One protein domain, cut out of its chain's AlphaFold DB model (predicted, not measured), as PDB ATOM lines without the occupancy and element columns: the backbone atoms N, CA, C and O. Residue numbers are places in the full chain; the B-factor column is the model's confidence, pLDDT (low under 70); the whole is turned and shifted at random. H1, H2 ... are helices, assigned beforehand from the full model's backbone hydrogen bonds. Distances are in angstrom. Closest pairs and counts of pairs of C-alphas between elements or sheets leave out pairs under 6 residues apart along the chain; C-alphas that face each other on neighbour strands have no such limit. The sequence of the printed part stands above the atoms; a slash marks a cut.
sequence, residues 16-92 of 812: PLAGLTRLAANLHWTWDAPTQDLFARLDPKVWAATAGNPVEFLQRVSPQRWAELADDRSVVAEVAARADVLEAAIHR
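What this domain is: This is residues 16 to 92 of the 812 residues of a protein of Actinobacteria bacterium (UniProt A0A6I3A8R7). Short helices are clustered along one side of a single long helix, H7: H1 and H3 pack directly on its middle stretch, while H5, packed on H1, and H4, packed on H5, lie away from H7. H6 makes a corner with the beginning of H7, and short H2 joins H1 to H3; past Leu 86, H7 runs on beyond the residues that touch its neighbours. The printed part has 77 residues with seven named helices, H1 to H7 in order along the chain, and no named strand; its class is all helix. The helices that touch are mostly crossed, and the whole is compact, with a radius of gyration of the C-alphas of 11.8 A and spans of 37 by 27 by 16 A.

Where its parts are: The printed part begins at Pro 16, and H1 takes residues 19 to 25, with C-alpha 19 at (-33.526, 33.718, 39.608). H2 follows at residues 27 to 31, five residues long and 8.0 A from first to last C-alpha. H3 takes residues 33 to 42 and measures 14.4 A, from C-alpha 33 at (-42.731, 46.575, 44.750) to C-alpha 42. H4 takes residues 44 to 49 and H5 residues 54 to 60, two short helices. H6 takes residues 63 to 71 and measures 12.7 A. H7 is the longest helix, residues 73 to 91, 26.9 A from C-alpha 73 at (-35.600, 38.075, 26.369) to C-alpha 91 at (-24.527, 42.360, 50.557).

How they stand to each other: H3 and H7 are the hubs, touching three other helices each. H1 touches H7 at residues 79 to 86 alone, the closest C-alphas being those of Gly 19 and Ala 83, 5.7 A apart. Their lines stand at a steep tilt of 48 degrees, the same way. H1 also touches H5, opposite ways at a steep tilt of 67 degrees; the closest C-alphas, of Ala 24 and Pro 54, are 5.1 A apart. H2 and H3 only just touch, with 3 pairs of C-alphas within 8 A, and only at the corner by their link; the closest C-alphas are those of Trp 29 and Thr 35, 5.7 A. H3 touches residues 78 to 82 of H7 at a shallow tilt of 29 degrees, opposite ways, with the C-alphas of Thr 35 and Arg 82 closest at 6.5 A. H3 and H4 only just touch, with 3 pairs, and only at the corner by their link, Ala 40 and Trp 47 having the closest C-alphas at 5.5 A. H4 touches H5 about perpendicular, at 86 degrees, with the C-alphas of Trp 47 and Phe 57 closest at 6.0 A. H6 and H7 only just touch, with 3 pairs, and only at the corner by their link; the C-alphas of Leu 69 and Val 75 are the closest, at 6.5 A, and the lines are about perpendicular at 86 degrees. Among the pairs that are apart are H5 and H6, H4 and H7, and H5 and H7. Every O i to N i+4 pair is within hydrogen-bond range in H1, H3, H4, H5, H6 and H7; in H2 it is 0 of 1, while 2 of its 2 O i to N i+3 pairs are within range.

The domain as a whole: The two C-alphas farthest apart are those of Gln 64 and Arg 92, 37.0 A, and the first and last printed C-alphas, of Pro 16 and Arg 92, are 25.0 A apart. The printed part has no cut. The six links between successive helices are tight. The mean pLDDT of the printed part is 95.7, and no printed residue is under 70.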
ATOM      1  N   PRO A  16     -32.899  29.915  32.332       94.88
ATOM      2  CA  PRO A  16     -32.907  31.374  32.175       94.88
ATOM      3  C   PRO A  16     -33.737  32.126  33.228       94.88
ATOM      4  O   PRO A  16     -33.509  33.309  33.453       94.88
ATOM      5  N   LEU A  17     -34.686  31.451  33.883       96.44
ATOM      6  CA  LEU A  17     -35.601  32.013  34.879       96.44
ATOM      7  C   LEU A  17     -35.295  31.546  36.313       96.44
ATOM      8  O   LEU A  17     -36.062  31.843  37.227       96.44
ATOM      9  N   ALA A  18     -34.176  30.847  36.544       93.75
ATOM     10  CA  ALA A  18     -33.828  30.282  37.853       93.75
ATOM     11  C   ALA A  18     -33.755  31.330  38.986       93.75
ATOM     12  O   ALA A  18     -33.982  31.006  40.151       93.75
ATOM     13  N   GLY A  19     -33.506  32.605  38.651       95.88
ATOM     14  CA  GLY A  19     -33.526  33.718  39.608       95.88
ATOM     15  C   GLY A  19     -34.868  33.891  40.334       95.88
ATOM     16  O   GLY A  19     -34.881  34.342  41.479       95.88
ATOM     17  N   LEU A  20     -35.984  33.466  39.729       97.19
ATOM     18  CA  LEU A  20     -37.310  33.528  40.349       97.19
ATOM     19  C   LEU A  20     -37.400  32.704  41.635       97.19
ATOM     20  O   LEU A  20     -38.058  33.135  42.579       97.19
ATOM     21  N   THR A  21     -36.718  31.558  41.710       94.94
ATOM     22  CA  THR A  21     -36.684  30.738  42.928       94.94
ATOM     23  C   THR A  21     -36.053  31.504  44.083       94.94
ATOM     24  O   THR A  21     -36.602  31.512  45.182       94.94
ATOM     25  N   ARG A  22     -34.940  32.209  43.834       95.00
ATOM     26  CA  ARG A  22     -34.275  33.030  44.857       95.00
ATOM     27  C   ARG A  22     -35.140  34.218  45.276       95.00
ATOM     28  O   ARG A  22     -35.253  34.496  46.465       95.00
ATOM     29  N   LEU A  23     -35.772  34.887  44.309       97.69
ATOM     30  CA  LEU A  23     -36.679  36.009  44.570       97.69
ATOM     31  C   LEU A  23     -37.899  35.585  45.397       97.69
ATOM     32  O   LEU A  23     -38.301  36.318  46.291       97.69
ATOM     33  N   ALA A  24     -38.464  34.404  45.135       96.62
ATOM     34  CA  ALA A  24     -39.592  33.872  45.896       96.62
ATOM     35  C   ALA A  24     -39.199  33.419  47.315       96.62
ATOM     36  O   ALA A  24     -39.994  33.561  48.242       96.62
ATOM     37  N   ALA A  25     -37.985  32.881  47.484       95.69
ATOM     38  CA  ALA A  25     -37.510  32.311  48.746       95.69
ATOM     39  C   ALA A  25     -37.050  33.352  49.786       95.69
ATOM     40  O   ALA A  25     -37.002  33.034  50.971       95.69
ATOM     41  N   ASN A  26     -36.723  34.583  49.379       98.12
ATOM     42  CA  ASN A  26     -36.311  35.648  50.298       98.12
ATOM     43  C   ASN A  26     -37.406  36.711  50.433       98.12
ATOM     44  O   ASN A  26     -37.772  37.358  49.455       98.12
ATOM     45  N   LEU A  27     -37.879  36.967  51.655       97.81
ATOM     46  CA  LEU A  27     -38.998  37.876  51.928       97.81
ATOM     47  C   LEU A  27     -38.723  39.355  51.613       97.81
ATOM     48  O   LEU A  27     -39.635  40.167  51.769       97.81
ATOM     49  N   HIS A  28     -37.532  39.719  51.129       97.50
ATOM     50  CA  HIS A  28     -37.251  41.050  50.581       97.50
ATOM     51  C   HIS A  28     -38.281  41.495  49.535       97.50
ATOM     52  O   HIS A  28     -38.643  42.669  49.495       97.50
ATOM     53  N   TRP A  29     -38.836  40.562  48.747       96.50
ATOM     54  CA  TRP A  29     -39.908  40.878  47.799       96.50
ATOM     55  C   TRP A  29     -41.108  41.570  48.472       96.50
ATOM     56  O   TRP A  29     -41.805  42.350  47.831       96.50
ATOM     57  N   THR A  30     -41.344  41.356  49.774       95.38
ATOM     58  CA  THR A  30     -42.486  41.938  50.508       95.38
ATOM     59  C   THR A  30     -42.369  43.452  50.723       95.38
ATOM     60  O   THR A  30     -43.359  44.090  51.076       95.38
ATOM     61  N   TRP A  31     -41.191  44.045  50.501       94.19
ATOM     62  CA  TRP A  31     -40.978  45.499  50.476       94.19
ATOM     63  C   TRP A  31     -40.205  45.971  49.233       94.19
ATOM     64  O   TRP A  31     -39.668  47.078  49.224       94.19
ATOM     65  N   ASP A  32     -40.191  45.155  48.174       94.69
ATOM     66  CA  ASP A  32     -39.701  45.513  46.842       94.69
ATOM     67  C   ASP A  32     -40.846  45.406  45.825       94.69
ATOM     68  O   ASP A  32     -41.080  44.360  45.215       94.69
ATOM     69  N   ALA A  33     -41.588  46.506  45.661       92.38
ATOM     70  CA  ALA A  33     -42.731  46.575  44.750       92.38
ATOM     71  C   ALA A  33     -42.395  46.135  43.307       92.38
ATOM     72  O   ALA A  33     -43.171  45.367  42.742       92.38
ATOM     73  N   PRO A  34     -41.231  46.487  42.718       94.94
ATOM     74  CA  PRO A  34     -40.891  46.013  41.378       94.94
ATOM     75  C   PRO A  34     -40.789  44.485  41.249       94.94
ATOM     76  O   PRO A  34     -41.113  43.949  40.192       94.94
ATOM     77  N   THR A  35     -40.353  43.765  42.290       96.75
ATOM     78  CA  THR A  35     -40.377  42.292  42.282       96.75
ATOM     79  C   THR A  35     -41.808  41.754  42.369       96.75
ATOM     80  O   THR A  35     -42.127  40.779  41.691       96.75
ATOM     81  N   GLN A  36     -42.695  42.390  43.141       95.19
ATOM     82  CA  GLN A  36     -44.120  42.021  43.186       95.19
ATOM     83  C   GLN A  36     -44.791  42.216  41.816       95.19
ATOM     84  O   GLN A  36     -45.479  41.318  41.329       95.19
ATOM     85  N   ASP A  37     -44.525  43.353  41.169       95.50
ATOM     86  CA  ASP A  37     -45.034  43.681  39.834       95.50
ATOM     87  C   ASP A  37     -44.537  42.691  38.776       95.50
ATOM     88  O   ASP A  37     -45.298  42.300  37.887       95.50
ATOM     89  N   LEU A  38     -43.278  42.246  38.878       97.44
ATOM     90  CA  LEU A  38     -42.741  41.188  38.025       97.44
ATOM     91  C   LEU A  38     -43.614  39.930  38.132       97.44
ATOM     92  O   LEU A  38     -44.174  39.510  37.121       97.44
ATOM     93  N   PHE A  39     -43.803  39.368  39.331       97.44
ATOM     94  CA  PHE A  39     -44.634  38.169  39.509       97.44
ATOM     95  C   PHE A  39     -46.071  38.363  39.009       97.44
ATOM     96  O   PHE A  39     -46.597  37.496  38.306       97.44
ATOM     97  N   ALA A  40     -46.679  39.517  39.297       96.12
ATOM     98  CA  ALA A  40     -48.024  39.847  38.837       96.12
ATOM     99  C   ALA A  40     -48.146  39.863  37.303       96.12
ATOM    100  O   ALA A  40     -49.174  39.451  36.766       96.12
ATOM    101  N   ARG A  41     -47.106  40.305  36.583       96.12
ATOM    102  CA  ARG A  41     -47.091  40.349  35.109       96.12
ATOM    103  C   ARG A  41     -46.770  39.011  34.452       96.12
ATOM    104  O   ARG A  41     -47.257  38.767  33.347       96.12
ATOM    105  N   LEU A  42     -45.971  38.156  35.095       96.56
ATOM    106  CA  LEU A  42     -45.593  36.851  34.537       96.56
ATOM    107  C   LEU A  42     -46.825  35.983  34.250       96.56
ATOM    108  O   LEU A  42     -46.924  35.395  33.171       96.56
ATOM    109  N   ASP A  43     -47.779  35.940  35.181       96.81
ATOM    110  CA  ASP A  43     -49.106  35.359  34.965       96.81
ATOM    111  C   ASP A  43     -50.136  35.986  35.934       96.81
ATOM    112  O   ASP A  43     -50.254  35.552  37.086       96.81
ATOM    113  N   PRO A  44     -50.924  36.983  35.485       96.06
ATOM    114  CA  PRO A  44     -51.875  37.685  36.350       96.06
ATOM    115  C   PRO A  44     -52.947  36.780  36.963       96.06
ATOM    116  O   PRO A  44     -53.422  37.035  38.070       96.06
ATOM    117  N   LYS A  45     -53.342  35.712  36.255       96.00
ATOM    118  CA  LYS A  45     -54.385  34.796  36.728       96.00
ATOM    119  C   LYS A  45     -53.851  33.916  37.846       96.00
ATOM    120  O   LYS A  45     -54.524  33.760  38.864       96.00
ATOM    121  N   VAL A  46     -52.651  33.357  37.671       96.12
ATOM    122  CA  VAL A  46     -52.010  32.540  38.708       96.12
ATOM    123  C   VAL A  46     -51.680  33.396  39.927       96.12
ATOM    124  O   VAL A  46     -51.987  32.976  41.038       96.12
ATOM    125  N   TRP A  47     -51.156  34.610  39.732       95.75
ATOM    126  CA  TRP A  47     -50.836  35.535  40.826       95.75
ATOM    127  C   TRP A  47     -52.053  35.886  41.692       95.75
ATOM    128  O   TRP A  47     -51.993  35.803  42.921       95.75
ATOM    129  N   ALA A  48     -53.190  36.202  41.063       92.12
ATOM    130  CA  ALA A  48     -54.441  36.436  41.784       92.12
ATOM    131  C   ALA A  48     -54.931  35.166  42.507       92.12
ATOM    132  O   ALA A  48     -55.360  35.229  43.658       92.12
ATOM    133  N   ALA A  49     -54.825  33.995  41.867       93.62
ATOM    134  CA  ALA A  49     -55.258  32.715  42.435       93.62
ATOM    135  C   ALA A  49     -54.381  32.201  43.594       93.62
ATOM    136  O   ALA A  49     -54.819  31.319  44.340       93.62
ATOM    137  N   THR A  50     -53.156  32.713  43.740       93.25
ATOM    138  CA  THR A  50     -52.260  32.443  44.878       93.25
ATOM    139  C   THR A  50     -52.252  33.575  45.900       93.25
ATOM    140  O   THR A  50     -51.433  33.554  46.815       93.25
ATOM    141  N   ALA A  51     -53.144  34.565  45.756       90.19
ATOM    142  CA  ALA A  51     -53.217  35.744  46.618       90.19
ATOM    143  C   ALA A  51     -51.857  36.456  46.781       90.19
ATOM    144  O   ALA A  51     -51.512  36.923  47.864       90.19
ATOM    145  N   GLY A  52     -51.067  36.506  45.704       92.12
ATOM    146  CA  GLY A  52     -49.749  37.132  45.715       92.12
ATOM    147  C   GLY A  52     -48.654  36.339  46.430       92.12
ATOM    148  O   GLY A  52     -47.651  36.917  46.841       92.12
ATOM    149  N   ASN A  53     -48.819  35.023  46.599       95.12
ATOM    150  CA  ASN A  53     -47.762  34.151  47.104       95.12
ATOM    151  C   ASN A  53     -46.819  33.727  45.958       95.12
ATOM    152  O   ASN A  53     -47.246  32.943  45.100       95.12
ATOM    153  N   PRO A  54     -45.548  34.186  45.930       96.19
ATOM    154  CA  PRO A  54     -44.610  33.832  44.868       96.19
ATOM    155  C   PRO A  54     -44.158  32.368  44.931       96.19
ATOM    156  O   PRO A  54     -43.891  31.777  43.890       96.19
ATOM    157  N   VAL A  55     -44.118  31.739  46.108       95.19
ATOM    158  CA  VAL A  55     -43.739  30.321  46.234       95.19
ATOM    159  C   VAL A  55     -44.815  29.430  45.619       95.19
ATOM    160  O   VAL A  55     -44.518  28.597  44.761       95.19
ATOM    161  N   GLU A  56     -46.080  29.654  45.978       94.19
ATOM    162  CA  GLU A  56     -47.200  28.948  45.345       94.19
ATOM    163  C   GLU A  56     -47.345  29.298  43.862       94.19
ATOM    164  O   GLU A  56     -47.690  28.429  43.061       94.19
ATOM    165  N   PHE A  57     -47.073  30.549  43.477       95.75
ATOM    166  CA  PHE A  57     -47.092  30.969  42.076       95.75
ATOM    167  C   PHE A  57     -46.176  30.072  41.243       95.75
ATOM    168  O   PHE A  57     -46.625  29.476  40.263       95.75
ATOM    169  N   LEU A  58     -44.927  29.885  41.683       95.25
ATOM    170  CA  LEU A  58     -43.962  29.047  40.973       95.25
ATOM    171  C   LEU A  58     -44.425  27.593  40.819       95.25
ATOM    172  O   LEU A  58     -44.122  26.961  39.808       95.25
ATOM    173  N   GLN A  59     -45.182  27.077  41.787       92.19
ATOM    174  CA  GLN A  59     -45.728  25.719  41.766       92.19
ATOM    175  C   GLN A  59     -46.942  25.565  40.835       92.19
ATOM    176  O   GLN A  59     -47.230  24.452  40.394       92.19
ATOM    177  N   ARG A  60     -47.669  26.652  40.541       93.06
ATOM    178  CA  ARG A  60     -48.920  26.621  39.760       93.06
ATOM    179  C   ARG A  60     -48.770  27.043  38.299       93.06
ATOM    180  O   ARG A  60     -49.653  26.727  37.500       93.06
ATOM    181  N   VAL A  61     -47.694  27.742  37.930       94.31
ATOM    182  CA  VAL A  61     -47.434  28.112  36.529       94.31
ATOM    183  C   VAL A  61     -47.225  26.858  35.675       94.31
ATOM    184  O   VAL A  61     -46.503  25.931  36.047       94.31
ATOM    185  N   SER A  62     -47.875  26.824  34.510       93.69
ATOM    186  CA  SER A  62     -47.846  25.662  33.622       93.69
ATOM    187  C   SER A  62     -46.497  25.516  32.895       93.69
ATOM    188  O   SER A  62     -45.845  26.519  32.596       93.69
ATOM    189  N   PRO A  63     -46.088  24.289  32.511       92.88
ATOM    190  CA  PRO A  63     -44.869  24.078  31.724       92.88
ATOM    191  C   PRO A  63     -44.848  24.848  30.396       92.88
ATOM    192  O   PRO A  63     -43.803  25.352  29.995       92.88
ATOM    193  N   GLN A  64     -46.002  24.977  29.730       94.38
ATOM    194  CA  GLN A  64     -46.118  25.770  28.505       94.38
ATOM    195  C   GLN A  64     -45.826  27.247  28.780       94.38
ATOM    196  O   GLN A  64     -45.042  27.860  28.060       94.38
ATOM    197  N   ARG A  65     -46.412  27.806  29.847       95.56
ATOM    198  CA  ARG A  65     -46.168  29.198  30.222       95.56
ATOM    199  C   ARG A  65     -44.704  29.425  30.587       95.56
ATOM    200  O   ARG A  65     -44.140  30.448  30.217       95.56
ATOM    201  N   TRP A  66     -44.064  28.458  31.246       95.69
ATOM    202  CA  TRP A  66     -42.628  28.525  31.504       95.69
ATOM    203  C   TRP A  66     -41.784  28.568  30.232       95.69
ATOM    204  O   TRP A  66     -40.846  29.358  30.176       95.69
ATOM    205  N   ALA A  67     -42.117  27.766  29.218       94.69
ATOM    206  CA  ALA A  67     -41.424  27.804  27.931       94.69
ATOM    207  C   ALA A  67     -41.579  29.172  27.241       94.69
ATOM    208  O   ALA A  67     -40.584  29.759  26.827       94.69
ATOM    209  N   GLU A  68     -42.797  29.723  27.210       96.19
ATOM    210  CA  GLU A  68     -43.066  31.057  26.649       96.19
ATOM    211  C   GLU A  68     -42.258  32.159  27.349       96.19
ATOM    212  O   GLU A  68     -41.647  32.999  26.690       96.19
ATOM    213  N   LEU A  69     -42.235  32.155  28.686       96.62
ATOM    214  CA  LEU A  69     -41.501  33.146  29.480       96.62
ATOM    215  C   LEU A  69     -39.980  33.010  29.326       96.62
ATOM    216  O   LEU A  69     -39.269  34.006  29.422       96.62
ATOM    217  N   ALA A  70     -39.473  31.794  29.104       96.06
ATOM    218  CA  ALA A  70     -38.045  31.552  28.912       96.06
ATOM    219  C   ALA A  70     -37.539  32.035  27.542       96.06
ATOM    220  O   ALA A  70     -36.371  32.414  27.434       96.06
ATOM    221  N   ASP A  71     -38.404  32.055  26.524       96.81
ATOM    222  CA  ASP A  71     -38.086  32.580  25.190       96.81
ATOM    223  C   ASP A  71     -38.188  34.119  25.110       96.81
ATOM    224  O   ASP A  71     -37.610  34.745  24.212       96.81
ATOM    225  N   ASP A  72     -38.868  34.762  26.065       97.44
ATOM    226  CA  ASP A  72     -38.962  36.219  26.160       97.44
ATOM    227  C   ASP A  72     -37.699  36.832  26.794       97.44
ATOM    228  O   ASP A  72     -37.492  36.846  28.012       97.44
ATOM    229  N   ARG A  73     -36.850  37.423  25.945       96.94
ATOM    230  CA  ARG A  73     -35.600  38.075  26.369       96.94
ATOM    231  C   ARG A  73     -35.811  39.220  27.360       96.94
ATOM    232  O   ARG A  73     -34.911  39.481  28.156       96.94
ATOM    233  N   SER A  74     -36.943  39.922  27.297       97.19
ATOM    234  CA  SER A  74     -37.225  41.033  28.209       97.19
ATOM    235  C   SER A  74     -37.520  40.526  29.619       97.19
ATOM    236  O   SER A  74     -36.959  41.050  30.581       97.19
ATOM    237  N   VAL A  75     -38.288  39.438  29.727       97.31
ATOM    238  CA  VAL A  75     -38.580  38.754  30.992       97.31
ATOM    239  C   VAL A  75     -37.304  38.197  31.609       97.31
ATOM    240  O   VAL A  75     -37.029  38.453  32.778       97.31
ATOM    241  N   VAL A  76     -36.488  37.480  30.831       97.88
ATOM    242  CA  VAL A  76     -35.220  36.912  31.322       97.88
ATOM    243  C   VAL A  76     -34.292  38.006  31.862       97.88
ATOM    244  O   VAL A  76     -33.732  37.863  32.950       97.88
ATOM    245  N   ALA A  77     -34.155  39.122  31.136       97.69
ATOM    246  CA  ALA A  77     -33.341  40.251  31.578       97.69
ATOM    247  C   ALA A  77     -33.899  40.913  32.848       97.69
ATOM    248  O   ALA A  77     -33.131  41.274  33.740       97.69
ATOM    249  N   GLU A  78     -35.223  41.049  32.958       97.44
ATOM    250  CA  GLU A  78     -35.862  41.606  34.148       97.44
ATOM    251  C   GLU A  78     -35.663  40.708  35.378       97.44
ATOM    252  O   GLU A  78     -35.285  41.205  36.439       97.44
ATOM    253  N   VAL A  79     -35.844  39.391  35.232       98.12
ATOM    254  CA  VAL A  79     -35.594  38.412  36.303       98.12
ATOM    255  C   VAL A  79     -34.154  38.511  36.794       98.12
ATOM    256  O   VAL A  79     -33.935  38.599  38.003       98.12
ATOM    257  N   ALA A  80     -33.179  38.551  35.881       97.62
ATOM    258  CA  ALA A  80     -31.772  38.718  36.237       97.62
ATOM    259  C   ALA A  80     -31.531  40.041  36.985       97.62
ATOM    260  O   ALA A  80     -30.947  40.043  38.065       97.62
ATOM    261  N   ALA A  81     -32.073  41.155  36.484       97.75
ATOM    262  CA  ALA A  81     -31.919  42.462  37.116       97.75
ATOM    263  C   ALA A  81     -32.562  42.536  38.513       97.75
ATOM    264  O   ALA A  81     -32.022  43.183  39.409       97.75
ATOM    265  N   ARG A  82     -33.724  41.906  38.734       97.81
ATOM    266  CA  ARG A  82     -34.330  41.798  40.076       97.81
ATOM    267  C   ARG A  82     -33.505  40.908  40.993       97.81
ATOM    268  O   ARG A  82     -33.310  41.252  42.157       97.81
ATOM    269  N   ALA A  83     -32.973  39.810  40.469       97.50
ATOM    270  CA  ALA A  83     -32.081  38.946  41.219       97.50
ATOM    271  C   ALA A  83     -30.826  39.721  41.680       97.50
ATOM    272  O   ALA A  83     -30.460  39.612  42.850       97.50
ATOM    273  N   ASP A  84     -30.220  40.547  40.825       97.38
ATOM    274  CA  ASP A  84     -29.075  41.399  41.182       97.38
ATOM    275  C   ASP A  84     -29.428  42.457  42.240       97.38
ATOM    276  O   ASP A  84     -28.636  42.718  43.147       97.38
ATOM    277  N   VAL A  85     -30.633  43.039  42.176       96.56
ATOM    278  CA  VAL A  85     -31.130  43.969  43.209       96.56
ATOM    279  C   VAL A  85     -31.214  43.282  44.569       96.56
ATOM    280  O   VAL A  85     -30.786  43.869  45.563       96.56
ATOM    281  N   LEU A  86     -31.712  42.044  44.623       97.56
ATOM    282  CA  LEU A  86     -31.749  41.266  45.862       97.56
ATOM    283  C   LEU A  86     -30.337  41.029  46.421       97.56
ATOM    284  O   LEU A  86     -30.101  41.260  47.604       97.56
ATOM    285  N   GLU A  87     -29.377  40.634  45.583       96.81
ATOM    286  CA  GLU A  87     -27.985  40.417  46.016       96.81
ATOM    287  C   GLU A  87     -27.351  41.701  46.538       96.81
ATOM    288  O   GLU A  87     -26.727  41.714  47.602       96.81
ATOM    289  N   ALA A  88     -27.570  42.814  45.838       95.44
ATOM    290  CA  ALA A  88     -27.133  44.119  46.299       95.44
ATOM    291  C   ALA A  88     -27.787  44.479  47.640       95.44
ATOM    292  O   ALA A  88     -27.095  44.959  48.535       95.44
ATOM    293  N   ALA A  89     -29.087  44.226  47.819       93.25
ATOM    294  CA  ALA A  89     -29.796  44.479  49.070       93.25
ATOM    295  C   ALA A  89     -29.249  43.637  50.232       93.25
ATOM    296  O   ALA A  89     -29.161  44.147  51.351       93.25
ATOM    297  N   ILE A  90     -28.814  42.400  49.975       95.75
ATOM    298  CA  ILE A  90     -28.251  41.497  50.986       95.75
ATOM    299  C   ILE A  90     -26.802  41.869  51.344       95.75
ATOM    300  O   ILE A  90     -26.434  41.867  52.518       95.75
ATOM    301  N   HIS A  91     -25.976  42.233  50.361       94.62
ATOM    302  CA  HIS A  91     -24.527  42.360  50.557       94.62
ATOM    303  C   HIS A  91     -24.000  43.792  50.689       94.62
ATOM    304  O   HIS A  91     -22.898  43.982  51.206       94.62
ATOM    305  N   ARG A  92     -24.746  44.822  50.258       91.38
ATOM    306  CA  ARG A  92     -24.259  46.213  50.341       91.38
ATOM    307  C   ARG A  92     -23.950  46.613  51.792       91.38
ATOM    308  O   ARG A  92     -24.729  46.278  52.684       91.38
TER     309      ARG A  92